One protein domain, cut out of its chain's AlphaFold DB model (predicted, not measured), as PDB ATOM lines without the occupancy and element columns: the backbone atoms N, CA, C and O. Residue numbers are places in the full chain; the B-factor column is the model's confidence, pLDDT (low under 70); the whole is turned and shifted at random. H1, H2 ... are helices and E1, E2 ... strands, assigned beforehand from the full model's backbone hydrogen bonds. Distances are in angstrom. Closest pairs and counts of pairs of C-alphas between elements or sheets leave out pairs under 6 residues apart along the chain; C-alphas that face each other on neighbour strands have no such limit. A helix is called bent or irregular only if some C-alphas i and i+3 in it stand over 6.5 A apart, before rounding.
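Overview. This is residues 41 to 155 and 183 to 228 of the 229 residues of the protein "Fibroblast growth factor 8" of Tribolium castaneum (UniProt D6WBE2). A closed barrel of six strands, E1, E4, E5, E8, E9 and E11, has two helices, H1 and H2, crossing each other outside it at its E1 and E4 side. The hairpins E2 with E3 and E6 with E7, and the short E10, extend from the ring as further strands. The printed part has 161 residues with eleven named strands followed by two named helices; the strand pairs are antiparallel and the class is mixed, helices and strands. It is compact, with a radius of gyration of the C-alphas of 15.4 A and spans of 45 by 38 by 31 A.

Along the chain. E1, residues 41 to 47, begins at C-alpha 41 (76.132, 16.648, 93.028) and is 18.7 A long. E2 is residues 52 to 57 and E3 60 to 64. E4, residues 75 to 81, is 19.0 A long and E5, 84 to 89, 16.8 A. E6 is residues 94 to 99 and E7 104 to 108. E8, residues 118 to 123, and E9, 132 to 137, are each 16.7 A long; E10 is residues 142 to 144. E11, residues 184 to 190, is 19.2 A long. H1, residues 194 to 208, is 20.8 A long. H2, residues 215 to 226, 15.3 A long, ends at C-alpha 226 (87.451, 32.938, 88.154); it is irregular, with C-alphas 220 and 223 7.7 A apart.

Arrangement. Round the ring, N and O within hydrogen-bond range include N 43 and O 76 for E1 and E4, 2.8 A; N 79 and O 86 for E4 and E5, 2.9 A; N 85 and O 119 for E5 and E8, 2.8 A; N 122 and O 133 for E8 and E9, 2.9 A; N 132 and O 185 for E9 and E11, 2.9 A; and N 188 and O 44 for E11 and E1, 2.8 A. E1 E2 E3, E4 E5 E6 E7 and E8 E9 E10 are meanders, each strand the antiparallel neighbour of the one before. E1 to E4 and E5 to E8 are Greek keys, the first strand the antiparallel neighbour of the fourth. The closest C-alphas of E3 and E7 are those of Lys 60 and Ile 106, 5.0 A. H1 is on the barrel, outside it, at a height over the sheet of 11.6 A. H1 and H2 touch, about perpendicular at 73 degrees, closest at the C-alphas of Cys 200 and Cys 221, 5.4 A. Every O i to N i+4 pair is within hydrogen-bond range in H1, and 6 of 8 in H2. H2 is on the barrel too; the closest C-alphas of H2 and E4 are those of Glu 216 and Val 81, 6.2 A.

Size, cuts and confidence. The C-alphas of Arg 149 and Ser 228 are the two farthest apart, 46.5 A. Residues 156 to 182 are not printed, and C-alphas 155 and 183 are 12.6 A apart across this cut. Of the links that are printed whole, none is long. Mean pLDDT of the printed part is 88.5; residues 67 to 72, 154 to 155 and 228 are under 70.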
ATOM      1  N   ARG A  41      76.276  18.034  93.495       93.38
ATOM      2  CA  ARG A  41      76.132  16.648  93.028       93.38
ATOM      3  C   ARG A  41      74.907  16.530  92.137       93.38
ATOM      4  O   ARG A  41      73.926  17.250  92.335       93.38
ATOM      5  N   LYS A  42      74.916  15.596  91.195       93.38
ATOM      6  CA  LYS A  42      73.709  15.169  90.475       93.38
ATOM      7  C   LYS A  42      73.014  14.100  91.322       93.38
ATOM      8  O   LYS A  42      73.670  13.394  92.074       93.38
ATOM      9  N   THR A  43      71.689  14.016  91.286       93.44
ATOM     10  CA  THR A  43      70.942  13.078  92.137       93.44
ATOM     11  C   THR A  43      69.622  12.656  91.499       93.44
ATOM     12  O   THR A  43      68.960  13.473  90.846       93.44
ATOM     13  N   LYS A  44      69.198  11.407  91.711       93.25
ATOM     14  CA  LYS A  44      67.776  11.032  91.649       93.25
ATOM     15  C   LYS A  44      67.269  10.764  93.056       93.25
ATOM     16  O   LYS A  44      67.869  10.015  93.809       93.25
ATOM     17  N   ILE A  45      66.112  11.322  93.391       94.12
ATOM     18  CA  ILE A  45      65.504  11.145  94.713       94.12
ATOM     19  C   ILE A  45      64.278  10.241  94.550       94.12
ATOM     20  O   ILE A  45      63.230  10.684  94.076       94.12
ATOM     21  N   PHE A  46      64.424   8.957  94.876       93.25
ATOM     22  CA  PHE A  46      63.357   7.953  94.813       93.25
ATOM     23  C   PHE A  46      62.521   7.960  96.095       93.25
ATOM     24  O   PHE A  46      63.068   8.086  97.185       93.25
ATOM     25  N   SER A  47      61.204   7.783  95.998       92.25
ATOM     26  CA  SER A  47      60.312   7.606  97.149       92.25
ATOM     27  C   SER A  47      59.729   6.188  97.155       92.25
ATOM     28  O   SER A  47      58.857   5.890  96.330       92.25
ATOM     29  N   PRO A  48      60.137   5.309  98.094       89.31
ATOM     30  CA  PRO A  48      59.616   3.942  98.187       89.31
ATOM     31  C   PRO A  48      58.091   3.883  98.336       89.31
ATOM     32  O   PRO A  48      57.435   2.998  97.789       89.31
ATOM     33  N   PHE A  49      57.506   4.868  99.024       89.12
ATOM     34  CA  PHE A  49      56.068   4.955  99.284       89.12
ATOM     35  C   PHE A  49      55.213   5.239  98.038       89.12
ATOM     36  O   PHE A  49      54.021   4.920  98.017       89.12
ATOM     37  N   THR A  50      55.804   5.844  97.007       89.88
ATOM     38  CA  THR A  50      55.135   6.140  95.729       89.88
ATOM     39  C   THR A  50      55.736   5.377  94.552       89.88
ATOM     40  O   THR A  50      55.281   5.578  93.430       89.88
ATOM     41  N   LYS A  51      56.762   4.545  94.807       90.81
ATOM     42  CA  LYS A  51      57.608   3.859  93.814       90.81
ATOM     43  C   LYS A  51      58.156   4.800  92.730       90.81
ATOM     44  O   LYS A  51      58.376   4.403  91.587       90.81
ATOM     45  N   GLY A  52      58.348   6.070  93.081       91.00
ATOM     46  CA  GLY A  52      58.470   7.155  92.118       91.00
ATOM     47  C   GLY A  52      59.627   8.103  92.379       91.00
ATOM     48  O   GLY A  52      60.015   8.319  93.524       91.00
ATOM     49  N   TYR A  53      60.136   8.726  91.319       92.19
ATOM     50  CA  TYR A  53      61.196   9.731  91.420       92.19
ATOM     51  C   TYR A  53      60.630  11.140  91.601       92.19
ATOM     52  O   TYR A  53      59.625  11.513  90.987       92.19
ATOM     53  N   LEU A  54      61.305  11.934  92.433       93.06
ATOM     54  CA  LEU A  54      61.053  13.355  92.638       93.06
ATOM     55  C   LEU A  54      61.322  14.128  91.338       93.06
ATOM     56  O   LEU A  54      62.467  14.283  90.921       93.06
ATOM     57  N   ARG A  55      60.268  14.641  90.699       91.88
ATOM     58  CA  ARG A  55      60.338  15.351  89.412       91.88
ATOM     59  C   ARG A  55      59.480  16.615  89.379       91.88
ATOM     60  O   ARG A  55      58.576  16.817  90.195       91.88
ATOM     61  N   ILE A  56      59.779  17.498  88.424       91.19
ATOM     62  CA  ILE A  56      59.081  18.780  88.243       91.19
ATOM     63  C   ILE A  56      58.078  18.687  87.087       91.19
ATOM     64  O   ILE A  56      58.453  18.654  85.917       91.19
ATOM     65  N   GLU A  57      56.786  18.722  87.414       88.50
ATOM     66  CA  GLU A  57      55.690  18.783  86.441       88.50
ATOM     67  C   GLU A  57      55.247  20.236  86.233       88.50
ATOM     68  O   GLU A  57      54.491  20.807  87.027       88.50
ATOM     69  N   ALA A  58      55.744  20.851  85.157       85.88
ATOM     70  CA  ALA A  58      55.619  22.278  84.852       85.88
ATOM     71  C   ALA A  58      56.137  23.189  85.986       85.88
ATOM     72  O   ALA A  58      57.303  23.586  85.962       85.88
ATOM     73  N   ASN A  59      55.290  23.521  86.966       88.94
ATOM     74  CA  ASN A  59      55.619  24.308  88.168       88.94
ATOM     75  C   ASN A  59      55.308  23.565  89.489       88.94
ATOM     76  O   ASN A  59      55.541  24.111  90.570       88.94
ATOM     77  N   LYS A  60      54.763  22.344  89.418       89.75
ATOM     78  CA  LYS A  60      54.521  21.451  90.560       89.75
ATOM     79  C   LYS A  60      55.762  20.597  90.825       89.75
ATOM     80  O   LYS A  60      56.555  20.356  89.920       89.75
ATOM     81  N   VAL A  61      55.870  20.096  92.048       92.94
ATOM     82  CA  VAL A  61      56.843  19.071  92.443       92.94
ATOM     83  C   VAL A  61      56.049  17.832  92.846       92.94
ATOM     84  O   VAL A  61      55.066  17.958  93.581       92.94
ATOM     85  N   VAL A  62      56.434  16.672  92.320       92.06
ATOM     86  CA  VAL A  62      55.744  15.380  92.489       92.06
ATOM     87  C   VAL A  62      56.772  14.264  92.676       92.06
ATOM     88  O   VAL A  62      57.900  14.413  92.219       92.06
ATOM     89  N   ALA A  63      56.384  13.142  93.278       92.19
ATOM     90  CA  ALA A  63      57.194  11.920  93.312       92.19
ATOM     91  C   ALA A  63      56.375  10.749  92.759       92.19
ATOM     92  O   ALA A  63      55.616  10.125  93.494       92.19
ATOM     93  N   LYS A  64      56.460  10.493  91.451       89.56
ATOM     94  CA  LYS A  64      55.586   9.547  90.730       89.56
ATOM     95  C   LYS A  64      56.387   8.447  90.057       89.56
ATOM     96  O   LYS A  64      57.523   8.697  89.650       89.56
ATOM     97  N   GLU A  65      55.765   7.280  89.898       85.50
ATOM     98  CA  GLU A  65      56.255   6.214  89.022       85.50
ATOM     99  C   GLU A  65      56.627   6.764  87.630       85.50
ATOM    100  O   GLU A  65      56.159   7.827  87.176       85.50
ATOM    101  N   LYS A  66      57.531   6.041  86.973       70.12
ATOM    102  CA  LYS A  66      58.015   6.363  85.639       70.12
ATOM    103  C   LYS A  66      56.979   5.923  84.602       70.12
ATOM    104  O   LYS A  66      56.979   4.784  84.156       70.12
ATOM    105  N   GLU A  67      56.122   6.860  84.209       64.06
ATOM    106  CA  GLU A  67      55.525   6.861  82.868       64.06
ATOM    107  C   GLU A  67      56.667   6.854  81.827       64.06
ATOM    108  O   GLU A  67      57.698   7.487  82.074       64.06
ATOM    109  N   ASP A  68      56.501   6.180  80.680       56.94
ATOM    110  CA  ASP A  68      57.557   5.893  79.680       56.94
ATOM    111  C   ASP A  68      58.062   7.106  78.863       56.94
ATOM    112  O   ASP A  68      58.259   7.062  77.649       56.94
ATOM    113  N   PHE A  69      58.316   8.227  79.534       53.69
ATOM    114  CA  PHE A  69      58.963   9.399  78.964       53.69
ATOM    115  C   PHE A  69      60.492   9.246  79.013       53.69
ATOM    116  O   PHE A  69      61.064   9.219  80.107       53.69
ATOM    117  N   PRO A  70      61.198   9.217  77.869       49.53
ATOM    118  CA  PRO A  70      62.654   9.242  77.869       49.53
ATOM    119  C   PRO A  70      63.201  10.604  78.335       49.53
ATOM    120  O   PRO A  70      62.706  11.669  77.953       49.53
ATOM    121  N   GLY A  71      64.287  10.563  79.114       60.09
ATOM    122  CA  GLY A  71      65.156  11.708  79.398       60.09
ATOM    123  C   GLY A  71      65.133  12.247  80.833       60.09
ATOM    124  O   GLY A  71      64.299  11.903  81.664       60.09
ATOM    125  N   ASP A  72      66.079  13.150  81.097       67.88
ATOM    126  CA  ASP A  72      66.550  13.607  82.419       67.88
ATOM    127  C   ASP A  72      65.578  14.493  83.229       67.88
ATOM    128  O   ASP A  72      65.985  15.488  83.822       67.88
ATOM    129  N   ARG A  73      64.280  14.171  83.252       73.31
ATOM    130  CA  ARG A  73      63.263  14.878  84.061       73.31
ATOM    131  C   ARG A  73      63.319  14.522  85.556       73.31
ATOM    132  O   ARG A  73      62.668  15.183  86.363       73.31
ATOM    133  N   GLU A  74      64.045  13.456  85.885       81.69
ATOM    134  CA  GLU A  74      64.222  12.881  87.228       81.69
ATOM    135  C   GLU A  74      65.500  13.383  87.920       81.69
ATOM    136  O   GLU A  74      65.579  13.364  89.145       81.69
ATOM    137  N   TYR A  75      66.500  13.823  87.145       91.25
ATOM    138  CA  TYR A  75      67.792  14.251  87.680       91.25
ATOM    139  C   TYR A  75      67.717  15.680  88.219       91.25
ATOM    140  O   TYR A  75      67.533  16.652  87.479       91.25
ATOM    141  N   LEU A  76      67.914  15.807  89.524       94.94
ATOM    142  CA  LEU A  76      68.115  17.073  90.210       94.94
ATOM    143  C   LEU A  76      69.610  17.272  90.456       94.94
ATOM    144  O   LEU A  76      70.392  16.327  90.445       94.94
ATOM    145  N   TYR A  77      70.017  18.512  90.683       95.56
ATOM    146  CA  TYR A  77      71.308  18.838  91.266       95.56
ATOM    147  C   TYR A  77      71.081  19.182  92.738       95.56
ATOM    148  O   TYR A  77      70.271  20.062  93.047       95.56
ATOM    149  N   LYS A  78      71.778  18.471  93.627       95.56
ATOM    150  CA  LYS A  78      71.865  18.739  95.063       95.56
ATOM    151  C   LYS A  78      73.021  19.721  95.260       95.56
ATOM    152  O   LYS A  78      74.180  19.357  95.081       95.56
ATOM    153  N   VAL A  79      72.696  20.982  95.537       95.44
ATOM    154  CA  VAL A  79      73.672  22.075  95.690       95.44
ATOM    155  C   VAL A  79      73.794  22.421  97.166       95.44
ATOM    156  O   VAL A  79      72.825  22.893  97.760       95.44
ATOM    157  N   THR A  80      74.959  22.191  97.756       93.69
ATOM    158  CA  THR A  80      75.231  22.474  99.169       93.69
ATOM    159  C   THR A  80      75.578  23.949  99.354       93.69
ATOM    160  O   THR A  80      76.493  24.463  98.716       93.69
ATOM    161  N   VAL A  81      74.849  24.627 100.238       92.25
ATOM    162  CA  VAL A  81      75.080  26.016 100.653       92.25
ATOM    163  C   VAL A  81      75.025  26.093 102.177       92.25
ATOM    164  O   VAL A  81      74.018  25.731 102.783       92.25
ATOM    165  N   GLU A  82      76.100  26.569 102.807       87.56
ATOM    166  CA  GLU A  82      76.207  26.686 104.271       87.56
ATOM    167  C   GLU A  82      75.911  25.337 104.976       87.56
ATOM    168  O   GLU A  82      76.639  24.364 104.794       87.56
ATOM    169  N   HIS A  83      74.820  25.260 105.747       88.00
ATOM    170  CA  HIS A  83      74.306  24.053 106.408       88.00
ATOM    171  C   HIS A  83      72.949  23.628 105.816       88.00
ATOM    172  O   HIS A  83      71.990  23.322 106.531       88.00
ATOM    173  N   SER A  84      72.815  23.714 104.494       94.31
ATOM    174  CA  SER A  84      71.597  23.394 103.752       94.31
ATOM    175  C   SER A  84      71.911  22.907 102.339       94.31
ATOM    176  O   SER A  84      72.977  23.160 101.789       94.31
ATOM    177  N   ILE A  85      70.939  22.242 101.726       95.69
ATOM    178  CA  ILE A  85      70.939  21.902 100.309       95.69
ATOM    179  C   ILE A  85      69.842  22.669  99.564       95.69
ATOM    180  O   ILE A  85      68.793  23.012 100.116       95.69
ATOM    181  N   LEU A  86      70.078  22.891  98.277       97.00
ATOM    182  CA  LEU A  86      69.100  23.333  97.292       97.00
ATOM    183  C   LEU A  86      68.896  22.193  96.293       97.00
ATOM    184  O   LEU A  86      69.860  21.550  95.881       97.00
ATOM    185  N   LEU A  87      67.658  21.982  95.853       97.12
ATOM    186  CA  LEU A  87      67.336  21.003  94.813       97.12
ATOM    187  C   LEU A  87      67.002  21.735  93.505       97.12
ATOM    188  O   LEU A  87      65.976  22.417  93.412       97.12
ATOM    189  N   TYR A  88      67.873  21.621  92.501       96.44
ATOM    190  CA  TYR A  88      67.806  22.373  91.241       96.44
ATOM    191  C   TYR A  88      67.652  21.454  90.021       96.44
ATOM    192  O   TYR A  88      68.513  20.632  89.736       96.44
ATOM    193  N   HIS A  89      66.579  21.603  89.246       94.06
ATOM    194  CA  HIS A  89      66.357  20.811  88.030       94.06
ATOM    195  C   HIS A  89      66.932  21.529  86.799       94.06
ATOM    196  O   HIS A  89      66.280  22.418  86.226       94.06
ATOM    197  N   ILE A  90      68.137  21.118  86.388       89.00
ATOM    198  CA  ILE A  90      68.975  21.804  85.392       89.00
ATOM    199  C   ILE A  90      68.272  22.055  84.051       89.00
ATOM    200  O   ILE A  90      68.287  23.188  83.570       89.00
ATOM    201  N   LYS A  91      67.558  21.068  83.486       88.44
ATOM    202  CA  LYS A  91      66.860  21.234  82.193       88.44
ATOM    203  C   LYS A  91      65.733  22.264  82.239       88.44
ATOM    204  O   LYS A  91      65.507  22.971  81.262       88.44
ATOM    205  N   SER A  92      65.030  22.390  83.367       90.19
ATOM    206  CA  SER A  92      64.020  23.448  83.520       90.19
ATOM    207  C   SER A  92      64.610  24.791  83.956       90.19
ATOM    208  O   SER A  92      63.973  25.826  83.747       90.19
ATOM    209  N   GLY A  93      65.796  24.785  84.571       92.62
ATOM    210  CA  GLY A  93      66.399  25.925  85.256       92.62
ATOM    211  C   GLY A  93      65.547  26.426  86.427       92.62
ATOM    212  O   GLY A  93      65.208  27.612  86.466       92.62
ATOM    213  N   LYS A  94      65.125  25.522  87.322       95.50
ATOM    214  CA  LYS A  94      64.248  25.833  88.465       95.50
ATOM    215  C   LYS A  94      64.733  25.179  89.755       95.50
ATOM    216  O   LYS A  94      65.076  24.000  89.753       95.50
ATOM    217  N   PHE A  95      64.652  25.926  90.850       96.88
ATOM    218  CA  PHE A  95      64.802  25.423  92.213       96.88
ATOM    219  C   PHE A  95      63.461  24.896  92.735       96.88
ATOM    220  O   PHE A  95      62.411  25.500  92.483       96.88
ATOM    221  N   ILE A  96      63.488  23.797  93.484       97.00
ATOM    222  CA  ILE A  96      62.375  23.345  94.323       97.00
ATOM    223  C   ILE A  96      62.330  24.239  95.567       97.00
ATOM    224  O   ILE A  96      63.347  24.453  96.218       97.00
ATOM    225  N   CYS A  97      61.156  24.787  95.888       95.50
ATOM    226  CA  CYS A  97      60.988  25.749  96.977       95.50
ATOM    227  C   CYS A  97      59.639  25.583  97.694       95.50
ATOM    228  O   CYS A  97      58.603  25.362  97.059       95.50
ATOM    229  N   TRP A  98      59.613  25.792  99.009       92.81
ATOM    230  CA  TRP A  98      58.402  25.879  99.819       92.81
ATOM    231  C   TRP A  98      57.658  27.200  99.579       92.81
ATOM    232  O   TRP A  98      58.134  28.297  99.886       92.81
ATOM    233  N   ASN A  99      56.439  27.127  99.047       90.19
ATOM    234  CA  ASN A  99      55.587  28.297  98.886       90.19
ATOM    235  C   ASN A  99      55.000  28.727 100.243       90.19
ATOM    236  O   ASN A  99      54.158  28.028 100.809       90.19
ATOM    237  N   ARG A 100      55.401  29.908 100.732       82.50
ATOM    238  CA  ARG A 100      54.987  30.457 102.040       82.50
ATOM    239  C   ARG A 100      53.480  30.732 102.173       82.50
ATOM    240  O   ARG A 100      52.986  30.794 103.302       82.50
ATOM    241  N   ASN A 101      52.756  30.856 101.058       82.56
ATOM    242  CA  ASN A 101      51.332  31.205 101.022       82.56
ATOM    243  C   ASN A 101      50.478  29.934 100.889       82.56
ATOM    244  O   ASN A 101      49.595  29.676 101.699       82.56
ATOM    245  N   TYR A 102      50.808  29.088  99.910       79.94
ATOM    246  CA  TYR A 102      50.093  27.846  99.601       79.94
ATOM    247  C   TYR A 102      50.610  26.613 100.363       79.94
ATOM    248  O   TYR A 102      50.145  25.511 100.071       79.94
ATOM    249  N   ASN A 103      51.568  26.782 101.289       82.88
ATOM    250  CA  ASN A 103      52.221  25.748 102.115       82.88
ATOM    251  C   ASN A 103      52.478  24.437 101.344       82.88
ATOM    252  O   ASN A 103      52.030  23.360 101.740       82.88
ATOM    253  N   ARG A 104      53.125  24.564 100.181       87.06
ATOM    254  CA  ARG A 104      53.411  23.459  99.258       87.06
ATOM    255  C   ARG A 104      54.724  23.665  98.527       87.06
ATOM    256  O   ARG A 104      55.092  24.812  98.280       87.06
ATOM    257  N   LEU A 105      55.354  22.580  98.094       92.06
ATOM    258  CA  LEU A 105      56.457  22.662  97.142       92.06
ATOM    259  C   LEU A 105      55.984  23.216  95.790       92.06
ATOM    260  O   LEU A 105      54.898  22.896  95.303       92.06
ATOM    261  N   ILE A 106      56.823  24.060  95.197       93.94
ATOM    262  CA  ILE A 106      56.706  24.589  93.837       93.94
ATOM    263  C   ILE A 106      58.092  24.651  93.196       93.94
ATOM    264  O   ILE A 106      59.096  24.756  93.897       93.94
ATOM    265  N   ALA A 107      58.142  24.663  91.868       95.56
ATOM    266  CA  ALA A 107      59.364  24.943  91.126       95.56
ATOM    267  C   ALA A 107      59.438  26.433  90.750       95.56
ATOM    268  O   ALA A 107      58.547  26.939  90.062       95.56
ATOM    269  N   LYS A 108      60.497  27.137  91.166       95.06
ATOM    270  CA  LYS A 108      60.757  28.549  90.830       95.06
ATOM    271  C   LYS A 108      61.968  28.676  89.902       95.06
ATOM    272  O   LYS A 108      63.054  28.222  90.250       95.06
ATOM    273  N   ARG A 109      61.813  29.362  88.765       93.94
ATOM    274  CA  ARG A 109      62.956  29.952  88.043       93.94
ATOM    275  C   ARG A 109      63.400  31.202  88.815       93.94
ATOM    276  O   ARG A 109      62.528  31.951  89.241       93.94
ATOM    277  N   ASN A 110      64.710  31.395  88.973       90.38
ATOM    278  CA  ASN A 110      65.364  32.614  89.481       90.38
ATOM    279  C   ASN A 110      64.619  33.284  90.663       90.38
ATOM    280  O   ASN A 110      64.123  34.404  90.522       90.38
ATOM    281  N   PRO A 111      64.449  32.593  91.810       92.50
ATOM    282  CA  PRO A 111      63.817  33.191  92.983       92.50
ATOM    283  C   PRO A 111      64.662  34.364  93.517       92.50
ATOM    284  O   PRO A 111      65.885  34.247  93.532       92.50
ATOM    285  N   PRO A 112      64.049  35.459  94.009       89.94
ATOM    286  CA  PRO A 112      64.802  36.621  94.495       89.94
ATOM    287  C   PRO A 112      65.589  36.337  95.783       89.94
ATOM    288  O   PRO A 112      66.565  37.027  96.053       89.94
ATOM    289  N   THR A 113      65.185  35.329  96.565       92.69
ATOM    290  CA  THR A 113      65.930  34.820  97.726       92.69
ATOM    291  C   THR A 113      65.798  33.293  97.837       92.69
ATOM    292  O   THR A 113      64.794  32.707  97.399       92.69
ATOM    293  N   LEU A 114      66.803  32.633  98.427       93.69
ATOM    294  CA  LEU A 114      66.885  31.169  98.537       93.69
ATOM    295  C   LEU A 114      66.392  30.588  99.870       93.69
ATOM    296  O   LEU A 114      66.184  29.385  99.956       93.69
ATOM    297  N   ASP A 115      66.059  31.397 100.873       92.88
ATOM    298  CA  ASP A 115      65.459  30.987 102.162       92.88
ATOM    299  C   ASP A 115      64.021  30.420 102.049       92.88
ATOM    300  O   ASP A 115      63.363  30.109 103.042       92.88
ATOM    301  N   SER A 116      63.501  30.256 100.828       93.69
ATOM    302  CA  SER A 116      62.332  29.404 100.549       93.69
ATOM    303  C   SER A 116      62.682  28.080  99.860       93.69
ATOM    304  O   SER A 116      61.782  27.290  99.607       93.69
ATOM    305  N   CYS A 117      63.951  27.847  99.538       96.00
ATOM    306  CA  CYS A 117      64.470  26.745  98.725       96.00
ATOM    307  C   CYS A 117      65.613  25.972  99.422       96.00
ATOM    308  O   CYS A 117      66.044  24.951  98.895       96.00
ATOM    309  N   LYS A 118      66.088  26.447 100.587       95.81
ATOM    310  CA  LYS A 118      67.004  25.737 101.494       95.81
ATOM    311  C   LYS A 118      66.263  24.631 102.258       95.81
ATOM    312  O   LYS A 118      65.227  24.886 102.887       95.81
ATOM    313  N   PHE A 119      66.817  23.423 102.204       96.56
ATOM    314  CA  PHE A 119      66.395  22.242 102.959       96.56
ATOM    315  C   PHE A 119      67.575  21.658 103.742       96.56
ATOM    316  O   PHE A 119      68.728  21.873 103.381       96.56
ATOM    317  N   GLN A 120      67.292  20.876 104.776       95.62
ATOM    318  CA  GLN A 120      68.251  19.997 105.440       95.62
ATOM    319  C   GLN A 120      67.978  18.552 105.008       95.62
ATOM    320  O   GLN A 120      66.821  18.140 104.913       95.62
ATOM    321  N   GLU A 121      69.041  17.803 104.720       92.94
ATOM    322  CA  GLU A 121      68.995  16.353 104.513       92.94
ATOM    323  C   GLU A 121      69.219  15.692 105.880       92.94
ATOM    324  O   GLU A 121      70.255  15.894 106.512       92.94
ATOM    325  N   LEU A 122      68.206  14.983 106.378       92.38
ATOM    326  CA  LEU A 122      68.197  14.314 107.680       92.38
ATOM    327  C   LEU A 122      68.146  12.799 107.482       92.38
ATOM    328  O   LEU A 122      67.513  12.327 106.541       92.38
ATOM    329  N   VAL A 123      68.713  12.021 108.403       89.62
ATOM    330  CA  VAL A 123      68.519  10.559 108.408       89.62
ATOM    331  C   VAL A 123      67.048  10.193 108.650       89.62
ATOM    332  O   VAL A 123      66.335  10.855 109.418       89.62
ATOM    333  N   SER A 124      66.564   9.140 107.988       87.69
ATOM    334  CA  SER A 124      65.255   8.542 108.274       87.69
ATOM    335  C   SER A 124      65.241   7.854 109.642       87.69
ATOM    336  O   SER A 124      66.275   7.488 110.200       87.69
ATOM    337  N   HIS A 125      64.036   7.667 110.177       79.38
ATOM    338  CA  HIS A 125      63.781   6.834 111.351       79.38
ATOM    339  C   HIS A 125      63.422   5.378 110.989       79.38
ATOM    340  O   HIS A 125      63.278   4.564 111.895       79.38
ATOM    341  N   LEU A 126      63.255   5.049 109.697       75.62
ATOM    342  CA  LEU A 126      62.972   3.689 109.218       75.62
ATOM    343  C   LEU A 126      64.259   2.873 109.038       75.62
ATOM    344  O   LEU A 126      64.375   1.783 109.586       75.62
ATOM    345  N   ASP A 127      65.221   3.424 108.297       82.19
ATOM    346  CA  ASP A 127      66.596   2.926 108.207       82.19
ATOM    347  C   ASP A 127      67.540   4.134 108.054       82.19
ATOM    348  O   ASP A 127      67.554   4.758 106.985       82.19
ATOM    349  N   PRO A 128      68.307   4.494 109.102       80.06
ATOM    350  CA  PRO A 128      69.228   5.630 109.068       80.06
ATOM    351  C   PRO A 128      70.375   5.504 108.057       80.06
ATOM    352  O   PRO A 128      71.003   6.516 107.752       80.06
ATOM    353  N   ASN A 129      70.669   4.297 107.557       80.94
ATOM    354  CA  ASN A 129      71.778   4.040 106.632       80.94
ATOM    355  C   ASN A 129      71.348   4.078 105.157       80.94
ATOM    356  O   ASN A 129      72.201   4.155 104.276       80.94
ATOM    357  N   VAL A 130      70.040   3.989 104.886       85.81
ATOM    358  CA  VAL A 130      69.484   3.822 103.530       85.81
ATOM    359  C   VAL A 130      68.580   4.986 103.127       85.81
ATOM    360  O   VAL A 130      68.601   5.401 101.970       85.81
ATOM    361  N   TYR A 131      67.786   5.529 104.055       90.62
ATOM    362  CA  TYR A 131      66.783   6.541 103.732       90.62
ATOM    363  C   TYR A 131      67.089   7.898 104.366       90.62
ATOM    364  O   TYR A 131      67.476   8.002 105.531       90.62
ATOM    365  N   VAL A 132      66.812   8.958 103.609       93.75
ATOM    366  CA  VAL A 132      66.889  10.352 104.055       93.75
ATOM    367  C   VAL A 132      65.512  11.012 104.038       93.75
ATOM    368  O   VAL A 132      64.591  10.567 103.352       93.75
ATOM    369  N   ARG A 133      65.383  12.111 104.775       94.12
ATOM    370  CA  ARG A 133      64.219  12.998 104.805       94.12
ATOM    371  C   ARG A 133      64.675  14.418 104.505       94.12
ATOM    372  O   ARG A 133      65.748  14.833 104.938       94.12
ATOM    373  N   TYR A 134      63.852  15.182 103.793       94.75
ATOM    374  CA  TYR A 134      64.168  16.566 103.430       94.75
ATOM    375  C   TYR A 134      63.306  17.541 104.217       94.75
ATOM    376  O   TYR A 134      62.110  17.661 103.947       94.75
ATOM    377  N   SER A 135      63.907  18.248 105.170       93.31
ATOM    378  CA  SER A 135      63.218  19.157 106.092       93.31
ATOM    379  C   SER A 135      63.551  20.630 105.816       93.31
ATOM    380  O   SER A 135      64.536  20.956 105.161       93.31
ATOM    381  N   THR A 136      62.690  21.553 106.242       93.12
ATOM    382  CA  THR A 136      62.932  23.001 106.184       93.12
ATOM    383  C   THR A 136      62.140  23.729 107.275       93.12
ATOM    384  O   THR A 136      61.011  23.351 107.607       93.12
ATOM    385  N   ILE A 137      62.703  24.789 107.862       87.88
ATOM    386  CA  ILE A 137      62.045  25.558 108.928       87.88
ATOM    387  C   ILE A 137      61.079  26.579 108.314       87.88
ATOM    388  O   ILE A 137      61.480  27.610 107.777       87.88
ATOM    389  N   HIS A 138      59.771  26.331 108.429       80.88
ATOM    390  CA  HIS A 138      58.742  27.221 107.891       80.88
ATOM    391  C   HIS A 138      57.811  27.756 108.985       80.88
ATOM    392  O   HIS A 138      56.997  27.016 109.540       80.88
ATOM    393  N   LYS A 139      57.884  29.071 109.252       81.81
ATOM    394  CA  LYS A 139      57.100  29.762 110.303       81.81
ATOM    395  C   LYS A 139      57.312  29.107 111.677       81.81
ATOM    396  O   LYS A 139      56.358  28.693 112.334       81.81
ATOM    397  N   ASN A 140      58.588  28.972 112.046       83.12
ATOM    398  CA  ASN A 140      59.095  28.366 113.285       83.12
ATOM    399  C   ASN A 140      58.586  26.933 113.524       83.12
ATOM    400  O   ASN A 140      58.381  26.517 114.662       83.12
ATOM    401  N   LYS A 141      58.332  26.182 112.442       85.44
ATOM    402  CA  LYS A 141      57.921  24.773 112.473       85.44
ATOM    403  C   LYS A 141      58.592  24.022 111.334       85.44
ATOM    404  O   LYS A 141      58.410  24.387 110.173       85.44
ATOM    405  N   GLU A 142      59.292  22.946 111.658       87.94
ATOM    406  CA  GLU A 142      59.856  22.023 110.675       87.94
ATOM    407  C   GLU A 142      58.776  21.496 109.721       87.94
ATOM    408  O   GLU A 142      57.658  21.179 110.139       87.94
ATOM    409  N   LYS A 143      59.075  21.466 108.424       87.94
ATOM    410  CA  LYS A 143      58.234  20.944 107.345       87.94
ATOM    411  C   LYS A 143      59.065  19.993 106.506       87.94
ATOM    412  O   LYS A 143      60.113  20.392 106.019       87.94
ATOM    413  N   GLU A 144      58.557  18.792 106.283       90.81
ATOM    414  CA  GLU A 144      59.221  17.804 105.442       90.81
ATOM    415  C   GLU A 144      58.618  17.764 104.030       90.81
ATOM    416  O   GLU A 144      57.436  18.066 103.817       90.81
ATOM    417  N   ILE A 145      59.438  17.387 103.052       91.62
ATOM    418  CA  ILE A 145      58.980  16.966 101.728       91.62
ATOM    419  C   ILE A 145      58.182  15.669 101.912       91.62
ATOM    420  O   ILE A 145      58.718  14.674 102.381       91.62
ATOM    421  N   GLN A 146      56.898  15.684 101.547       89.56
ATOM    422  CA  GLN A 146      55.989  14.549 101.723       89.56
ATOM    423  C   GLN A 146      55.040  14.398 100.529       89.56
ATOM    424  O   GLN A 146      54.496  15.385 100.016       89.56
ATOM    425  N   PHE A 147      54.785  13.155 100.124       87.94
ATOM    426  CA  PHE A 147      53.884  12.822  99.018       87.94
ATOM    427  C   PHE A 147      52.827  11.809  99.446       87.94
ATOM    428  O   PHE A 147      53.026  11.027 100.373       87.94
ATOM    429  N   ASN A 148      51.678  11.830  98.770       85.06
ATOM    430  CA  ASN A 148      50.686  10.763  98.891       85.06
ATOM    431  C   ASN A 148      50.999   9.600  97.932       85.06
ATOM    432  O   ASN A 148      51.826   9.740  97.038       85.06
ATOM    433  N   ARG A 149      50.268   8.482  98.045       84.25
ATOM    434  CA  ARG A 149      50.419   7.296  97.168       84.25
ATOM    435  C   ARG A 149      50.206   7.534  95.655       84.25
ATOM    436  O   ARG A 149      50.378   6.604  94.885       84.25
ATOM    437  N   ARG A 150      49.795   8.733  95.218       85.25
ATOM    438  CA  ARG A 150      49.691   9.141  93.797       85.25
ATOM    439  C   ARG A 150      50.842  10.060  93.357       85.25
ATOM    440  O   ARG A 150      50.802  10.614  92.263       85.25
ATOM    441  N   GLY A 151      51.819  10.299  94.231       87.25
ATOM    442  CA  GLY A 151      52.931  11.215  93.998       87.25
ATOM    443  C   GLY A 151      52.591  12.703  94.076       87.25
ATOM    444  O   GLY A 151      53.473  13.532  93.861       87.25
ATOM    445  N   ASP A 152      51.350  13.076  94.404       86.25
ATOM    446  CA  ASP A 152      50.971  14.477  94.594       86.25
ATOM    447  C   ASP A 152      51.428  14.985  95.969       86.25
ATOM    448  O   ASP A 152      51.189  14.355  97.006       86.25
ATOM    449  N   PHE A 153      52.022  16.181  95.992       82.62
ATOM    450  CA  PHE A 153      52.393  16.854  97.234       82.62
ATOM    451  C   PHE A 153      51.147  17.248  98.053       82.62
ATOM    452  O   PHE A 153      50.300  18.019  97.585       82.62
ATOM    453  N   LEU A 154      51.056  16.802  99.312       67.12
ATOM    454  CA  LEU A 154      49.956  17.160 100.219       67.12
ATOM    455  C   LEU A 154      50.376  18.173 101.293       67.12
ATOM    456  O   LEU A 154      50.950  17.827 102.317       67.12
ATOM    457  N   ASN A 155      49.948  19.427 101.108       58.47
ATOM    458  CA  ASN A 155      50.034  20.515 102.097       58.47
ATOM    459  C   ASN A 155      49.422  20.117 103.456       58.47
ATOM    460  O   ASN A 155      50.043  20.293 104.505       58.47
ATOM    461  N   THR A 183      57.807  10.662 104.276       87.31
ATOM    462  CA  THR A 183      58.836  11.704 104.149       87.31
ATOM    463  C   THR A 183      60.199  11.122 103.769       87.31
ATOM    464  O   THR A 183      61.183  11.855 103.708       87.31
ATOM    465  N   ASP A 184      60.238   9.818 103.490       90.56
ATOM    466  CA  ASP A 184      61.435   9.010 103.295       90.56
ATOM    467  C   ASP A 184      61.766   8.860 101.808       90.56
ATOM    468  O   ASP A 184      60.903   8.562 100.968       90.56
ATOM    469  N   PHE A 185      63.044   9.042 101.496       92.62
ATOM    470  CA  PHE A 185      63.583   8.960 100.149       92.62
ATOM    471  C   PHE A 185      64.905   8.199 100.127       92.62
ATOM    472  O   PHE A 185      65.675   8.247 101.082       92.62
ATOM    473  N   LEU A 186      65.176   7.532  99.009       93.00
ATOM    474  CA  LEU A 186      66.472   6.952  98.675       93.00
ATOM    475  C   LEU A 186      67.148   7.877  97.645       93.00
ATOM    476  O   LEU A 186      66.632   7.993  96.526       93.00
ATOM    477  N   PRO A 187      68.234   8.584  98.009       92.06
ATOM    478  CA  PRO A 187      68.999   9.402  97.080       92.06
ATOM    479  C   PRO A 187      70.036   8.547  96.338       92.06
ATOM    480  O   PRO A 187      70.834   7.839  96.943       92.06
ATOM    481  N   ASP A 188      70.027   8.655  95.018       91.19
ATOM    482  CA  ASP A 188      70.998   8.095  94.079       91.19
ATOM    483  C   ASP A 188      71.907   9.256  93.641       91.19
ATOM    484  O   ASP A 188      71.596   9.963  92.679       91.19
ATOM    485  N   ASP A 189      72.932   9.548  94.456       90.00
ATOM    486  CA  ASP A 189      73.859  10.683  94.304       90.00
ATOM    487  C   ASP A 189      75.057  10.318  93.402       90.00
ATOM    488  O   ASP A 189      75.797   9.372  93.662       90.00
ATOM    489  N   ASP A 190      75.283  11.142  92.382       90.00
ATOM    490  CA  ASP A 190      76.323  11.043  91.356       90.00
ATOM    491  C   ASP A 190      77.306  12.227  91.530       90.00
ATOM    492  O   ASP A 190      76.894  13.393  91.626       90.00
ATOM    493  N   CYS A 191      78.606  11.927  91.629       84.31
ATOM    494  CA  CYS A 191      79.651  12.817  92.161       84.31
ATOM    495  C   CYS A 191      80.750  13.175  91.135       84.31
ATOM    496  O   CYS A 191      81.939  13.114  91.442       84.31
ATOM    497  N   ASP A 192      80.372  13.554  89.914       86.38
ATOM    498  CA  ASP A 192      81.302  14.084  88.911       86.38
ATOM    499  C   ASP A 192      81.584  15.588  89.131       86.38
ATOM    500  O   ASP A 192      80.675  16.407  89.304       86.38
ATOM    501  N   SER A 193      82.862  15.968  89.066       80.69
ATOM    502  CA  SER A 193      83.334  17.361  89.130       80.69
ATOM    503  C   SER A 193      82.673  18.304  88.108       80.69
ATOM    504  O   SER A 193      82.484  19.493  88.384       80.69
ATOM    505  N   SER A 194      82.277  17.781  86.946       88.31
ATOM    506  CA  SER A 194      81.635  18.528  85.865       88.31
ATOM    507  C   SER A 194      80.282  19.116  86.267       88.31
ATOM    508  O   SER A 194      79.929  20.182  85.763       88.31
ATOM    509  N   PHE A 195      79.556  18.520  87.223       91.88
ATOM    510  CA  PHE A 195      78.250  19.031  87.664       91.88
ATOM    511  C   PHE A 195      78.345  20.413  88.324       91.88
ATOM    512  O   PHE A 195      77.435  21.230  88.167       91.88
ATOM    513  N   LEU A 196      79.463  20.729  88.995       92.19
ATOM    514  CA  LEU A 196      79.724  22.086  89.486       92.19
ATOM    515  C   LEU A 196      79.860  23.071  88.318       92.19
ATOM    516  O   LEU A 196      79.215  24.121  88.320       92.19
ATOM    517  N   SER A 197      80.650  22.722  87.300       91.69
ATOM    518  CA  SER A 197      80.877  23.583  86.135       91.69
ATOM    519  C   SER A 197      79.592  23.783  85.319       91.69
ATOM    520  O   SER A 197      79.251  24.906  84.950       91.69
ATOM    521  N   ASP A 198      78.802  22.722  85.133       92.56
ATOM    522  CA  ASP A 198      77.519  22.745  84.424       92.56
ATOM    523  C   ASP A 198      76.490  23.639  85.155       92.56
ATOM    524  O   ASP A 198      75.844  24.506  84.550       92.56
ATOM    525  N   PHE A 199      76.403  23.517  86.489       94.81
ATOM    526  CA  PHE A 199      75.589  24.388  87.345       94.81
ATOM    527  C   PHE A 199      76.027  25.852  87.254       94.81
ATOM    528  O   PHE A 199      75.215  26.740  86.973       94.81
ATOM    529  N   CYS A 200      77.320  26.110  87.440       94.44
ATOM    530  CA  CYS A 200      77.877  27.454  87.439       94.44
ATOM    531  C   CYS A 200      77.841  28.107  86.053       94.44
ATOM    532  O   CYS A 200      77.661  29.323  85.966       94.44
ATOM    533  N   GLY A 201      77.878  27.320  84.977       94.06
ATOM    534  CA  GLY A 201      77.566  27.745  83.616       94.06
ATOM    535  C   GLY A 201      76.112  28.202  83.468       94.06
ATOM    536  O   GLY A 201      75.865  29.296  82.949       94.06
ATOM    537  N   LYS A 202      75.127  27.448  83.992       94.50
ATOM    538  CA  LYS A 202      73.722  27.911  83.999       94.50
ATOM    539  C   LYS A 202      73.545  29.186  84.829       94.50
ATOM    540  O   LYS A 202      72.839  30.090  84.387       94.50
ATOM    541  N   MET A 203      74.195  29.296  85.989       95.38
ATOM    542  CA  MET A 203      74.111  30.496  86.835       95.38
ATOM    543  C   MET A 203      74.780  31.717  86.181       95.38
ATOM    544  O   MET A 203      74.216  32.811  86.217       95.38
ATOM    545  N   LYS A 204      75.908  31.533  85.477       94.25
ATOM    546  CA  LYS A 204      76.554  32.573  84.654       94.25
ATOM    547  C   LYS A 204      75.616  33.073  83.550       94.25
ATOM    548  O   LYS A 204      75.450  34.278  83.390       94.25
ATOM    549  N   LEU A 205      74.921  32.167  82.855       93.00
ATOM    550  CA  LEU A 205      73.905  32.517  81.849       93.00
ATOM    551  C   LEU A 205      72.674  33.224  82.438       93.00
ATOM    552  O   LEU A 205      72.074  34.056  81.760       93.00
ATOM    553  N   VAL A 206      72.285  32.927  83.682       92.56
ATOM    554  CA  VAL A 206      71.216  33.660  84.384       92.56
ATOM    555  C   VAL A 206      71.670  35.084  84.731       92.56
ATOM    556  O   VAL A 206      70.935  36.026  84.435       92.56
ATOM    557  N   LYS A 207      72.897  35.256  85.247       92.31
ATOM    558  CA  LYS A 207      73.506  36.571  85.526       92.31
ATOM    559  C   LYS A 207      73.620  37.436  84.263       92.31
ATOM    560  O   LYS A 207      73.219  38.595  84.273       92.31
ATOM    561  N   LEU A 208      74.093  36.859  83.155       92.50
ATOM    562  CA  LEU A 208      74.216  37.538  81.854       92.50
ATOM    563  C   LEU A 208      72.867  37.974  81.251       92.50
ATOM    564  O   LEU A 208      72.840  38.848  80.392       92.50
ATOM    565  N   ARG A 209      71.744  37.407  81.709       93.44
ATOM    566  CA  ARG A 209      70.380  37.813  81.319       93.44
ATOM    567  C   ARG A 209      69.790  38.905  82.225       93.44
ATOM    568  O   ARG A 209      68.578  39.091  82.241       93.44
ATOM    569  N   GLY A 210      70.625  39.597  83.003       91.00
ATOM    570  CA  GLY A 210      70.209  40.694  83.883       91.00
ATOM    571  C   GLY A 210      69.473  40.254  85.153       91.00
ATOM    572  O   GLY A 210      68.912  41.093  85.853       91.00
ATOM    573  N   HIS A 211      69.457  38.958  85.476       91.56
ATOM    574  CA  HIS A 211      68.900  38.478  86.739       91.56
ATOM    575  C   HIS A 211      69.948  38.522  87.854       91.56
ATOM    576  O   HIS A 211      71.105  38.147  87.652       91.56
ATOM    577  N   SER A 212      69.524  38.899  89.060       89.81
ATOM    578  CA  SER A 212      70.341  38.738  90.257       89.81
ATOM    579  C   SER A 212      70.610  37.258  90.553       89.81
ATOM    580  O   SER A 212      69.749  36.391  90.391       89.81
ATOM    581  N   ILE A 213      71.829  36.986  91.014       93.25
ATOM    582  CA  ILE A 213      72.234  35.730  91.645       93.25
ATOM    583  C   ILE A 213      72.479  36.055  93.121       93.25
ATOM    584  O   ILE A 213      73.089  37.083  93.414       93.25
ATOM    585  N   THR A 214      71.987  35.226  94.042       93.38
ATOM    586  CA  THR A 214      72.195  35.439  95.483       93.38
ATOM    587  C   THR A 214      73.624  35.066  95.886       93.38
ATOM    588  O   THR A 214      74.278  34.274  95.201       93.38
ATOM    589  N   SER A 215      74.127  35.639  96.984       92.31
ATOM    590  CA  SER A 215      75.526  35.476  97.407       92.31
ATOM    591  C   SER A 215      75.930  34.014  97.582       92.31
ATOM    592  O   SER A 215      76.993  33.639  97.108       92.31
ATOM    593  N   GLU A 216      75.057  33.154  98.119       92.94
ATOM    594  CA  GLU A 216      75.399  31.744  98.360       92.94
ATOM    595  C   GLU A 216      75.733  30.990  97.059       92.94
ATOM    596  O   GLU A 216      76.556  30.079  97.050       92.94
ATOM    597  N   ILE A 217      75.127  31.392  95.937       94.12
ATOM    598  CA  ILE A 217      75.417  30.833  94.609       94.12
ATOM    599  C   ILE A 217      76.661  31.476  93.988       94.12
ATOM    600  O   ILE A 217      77.391  30.806  93.258       94.12
ATOM    601  N   VAL A 218      76.928  32.756  94.278       93.06
ATOM    602  CA  VAL A 218      78.191  33.405  93.893       93.06
ATOM    603  C   VAL A 218      79.368  32.711  94.577       93.06
ATOM    604  O   VAL A 218      80.361  32.443  93.909       93.06
ATOM    605  N   ASP A 219      79.243  32.363  95.858       92.19
ATOM    606  CA  ASP A 219      80.290  31.682  96.620       92.19
ATOM    607  C   ASP A 219      80.515  30.239  96.139       92.19
ATOM    608  O   ASP A 219      81.657  29.875  95.858       92.19
ATOM    609  N   VAL A 220      79.448  29.454  95.910       92.62
ATOM    610  CA  VAL A 220      79.545  28.114  95.281       92.62
ATOM    611  C   VAL A 220      80.251  28.171  93.919       92.62
ATOM    612  O   VAL A 220      81.065  27.304  93.608       92.62
ATOM    613  N   CYS A 221      79.980  29.198  93.109       93.06
ATOM    614  CA  CYS A 221      80.521  29.320  91.752       93.06
ATOM    615  C   CYS A 221      81.793  30.168  91.622       93.06
ATOM    616  O   CYS A 221      82.300  30.344  90.511       93.06
ATOM    617  N   LYS A 222      82.339  30.667  92.736       91.06
ATOM    618  CA  LYS A 222      83.467  31.610  92.777       91.06
ATOM    619  C   LYS A 222      84.698  31.091  92.035       91.06
ATOM    620  O   LYS A 222      85.279  31.802  91.220       91.06
ATOM    621  N   HIS A 223      85.059  29.830  92.268       86.31
ATOM    622  CA  HIS A 223      86.217  29.206  91.625       86.31
ATOM    623  C   HIS A 223      85.988  28.940  90.127       86.31
ATOM    624  O   HIS A 223      86.880  29.202  89.328       86.31
ATOM    625  N   GLU A 224      84.792  28.501  89.721       89.62
ATOM    626  CA  GLU A 224      84.472  28.241  88.307       89.62
ATOM    627  C   GLU A 224      84.417  29.517  87.463       89.62
ATOM    628  O   GLU A 224      84.845  29.534  86.308       89.62
ATOM    629  N   TRP A 225      83.906  30.613  88.023       89.50
ATOM    630  CA  TRP A 225      83.848  31.884  87.305       89.50
ATOM    631  C   TRP A 225      85.221  32.550  87.188       89.50
ATOM    632  O   TRP A 225      85.511  33.116  86.137       89.50
ATOM    633  N   ASN A 226      86.087  32.406  88.195       85.81
ATOM    634  CA  ASN A 226      87.451  32.938  88.154       85.81
ATOM    635  C   ASN A 226      88.369  32.199  87.160       85.81
ATOM    636  O   ASN A 226      89.319  32.799  86.680       85.81
ATOM    637  N   LYS A 227      88.065  30.945  86.784       76.62
ATOM    638  CA  LYS A 227      88.742  30.215  85.685       76.62
ATOM    639  C   LYS A 227      88.409  30.746  84.277       76.62
ATOM    640  O   LYS A 227      88.884  30.198  83.291       76.62
ATOM    641  N   SER A 228      87.511  31.729  84.161       57.09
ATOM    642  CA  SER A 228      87.000  32.237  82.877       57.09
ATOM    643  C   SER A 228      87.641  33.558  82.420       57.09
ATOM    644  O   SER A 228      87.029  34.260  81.605       57.09
TER     645      SER A 228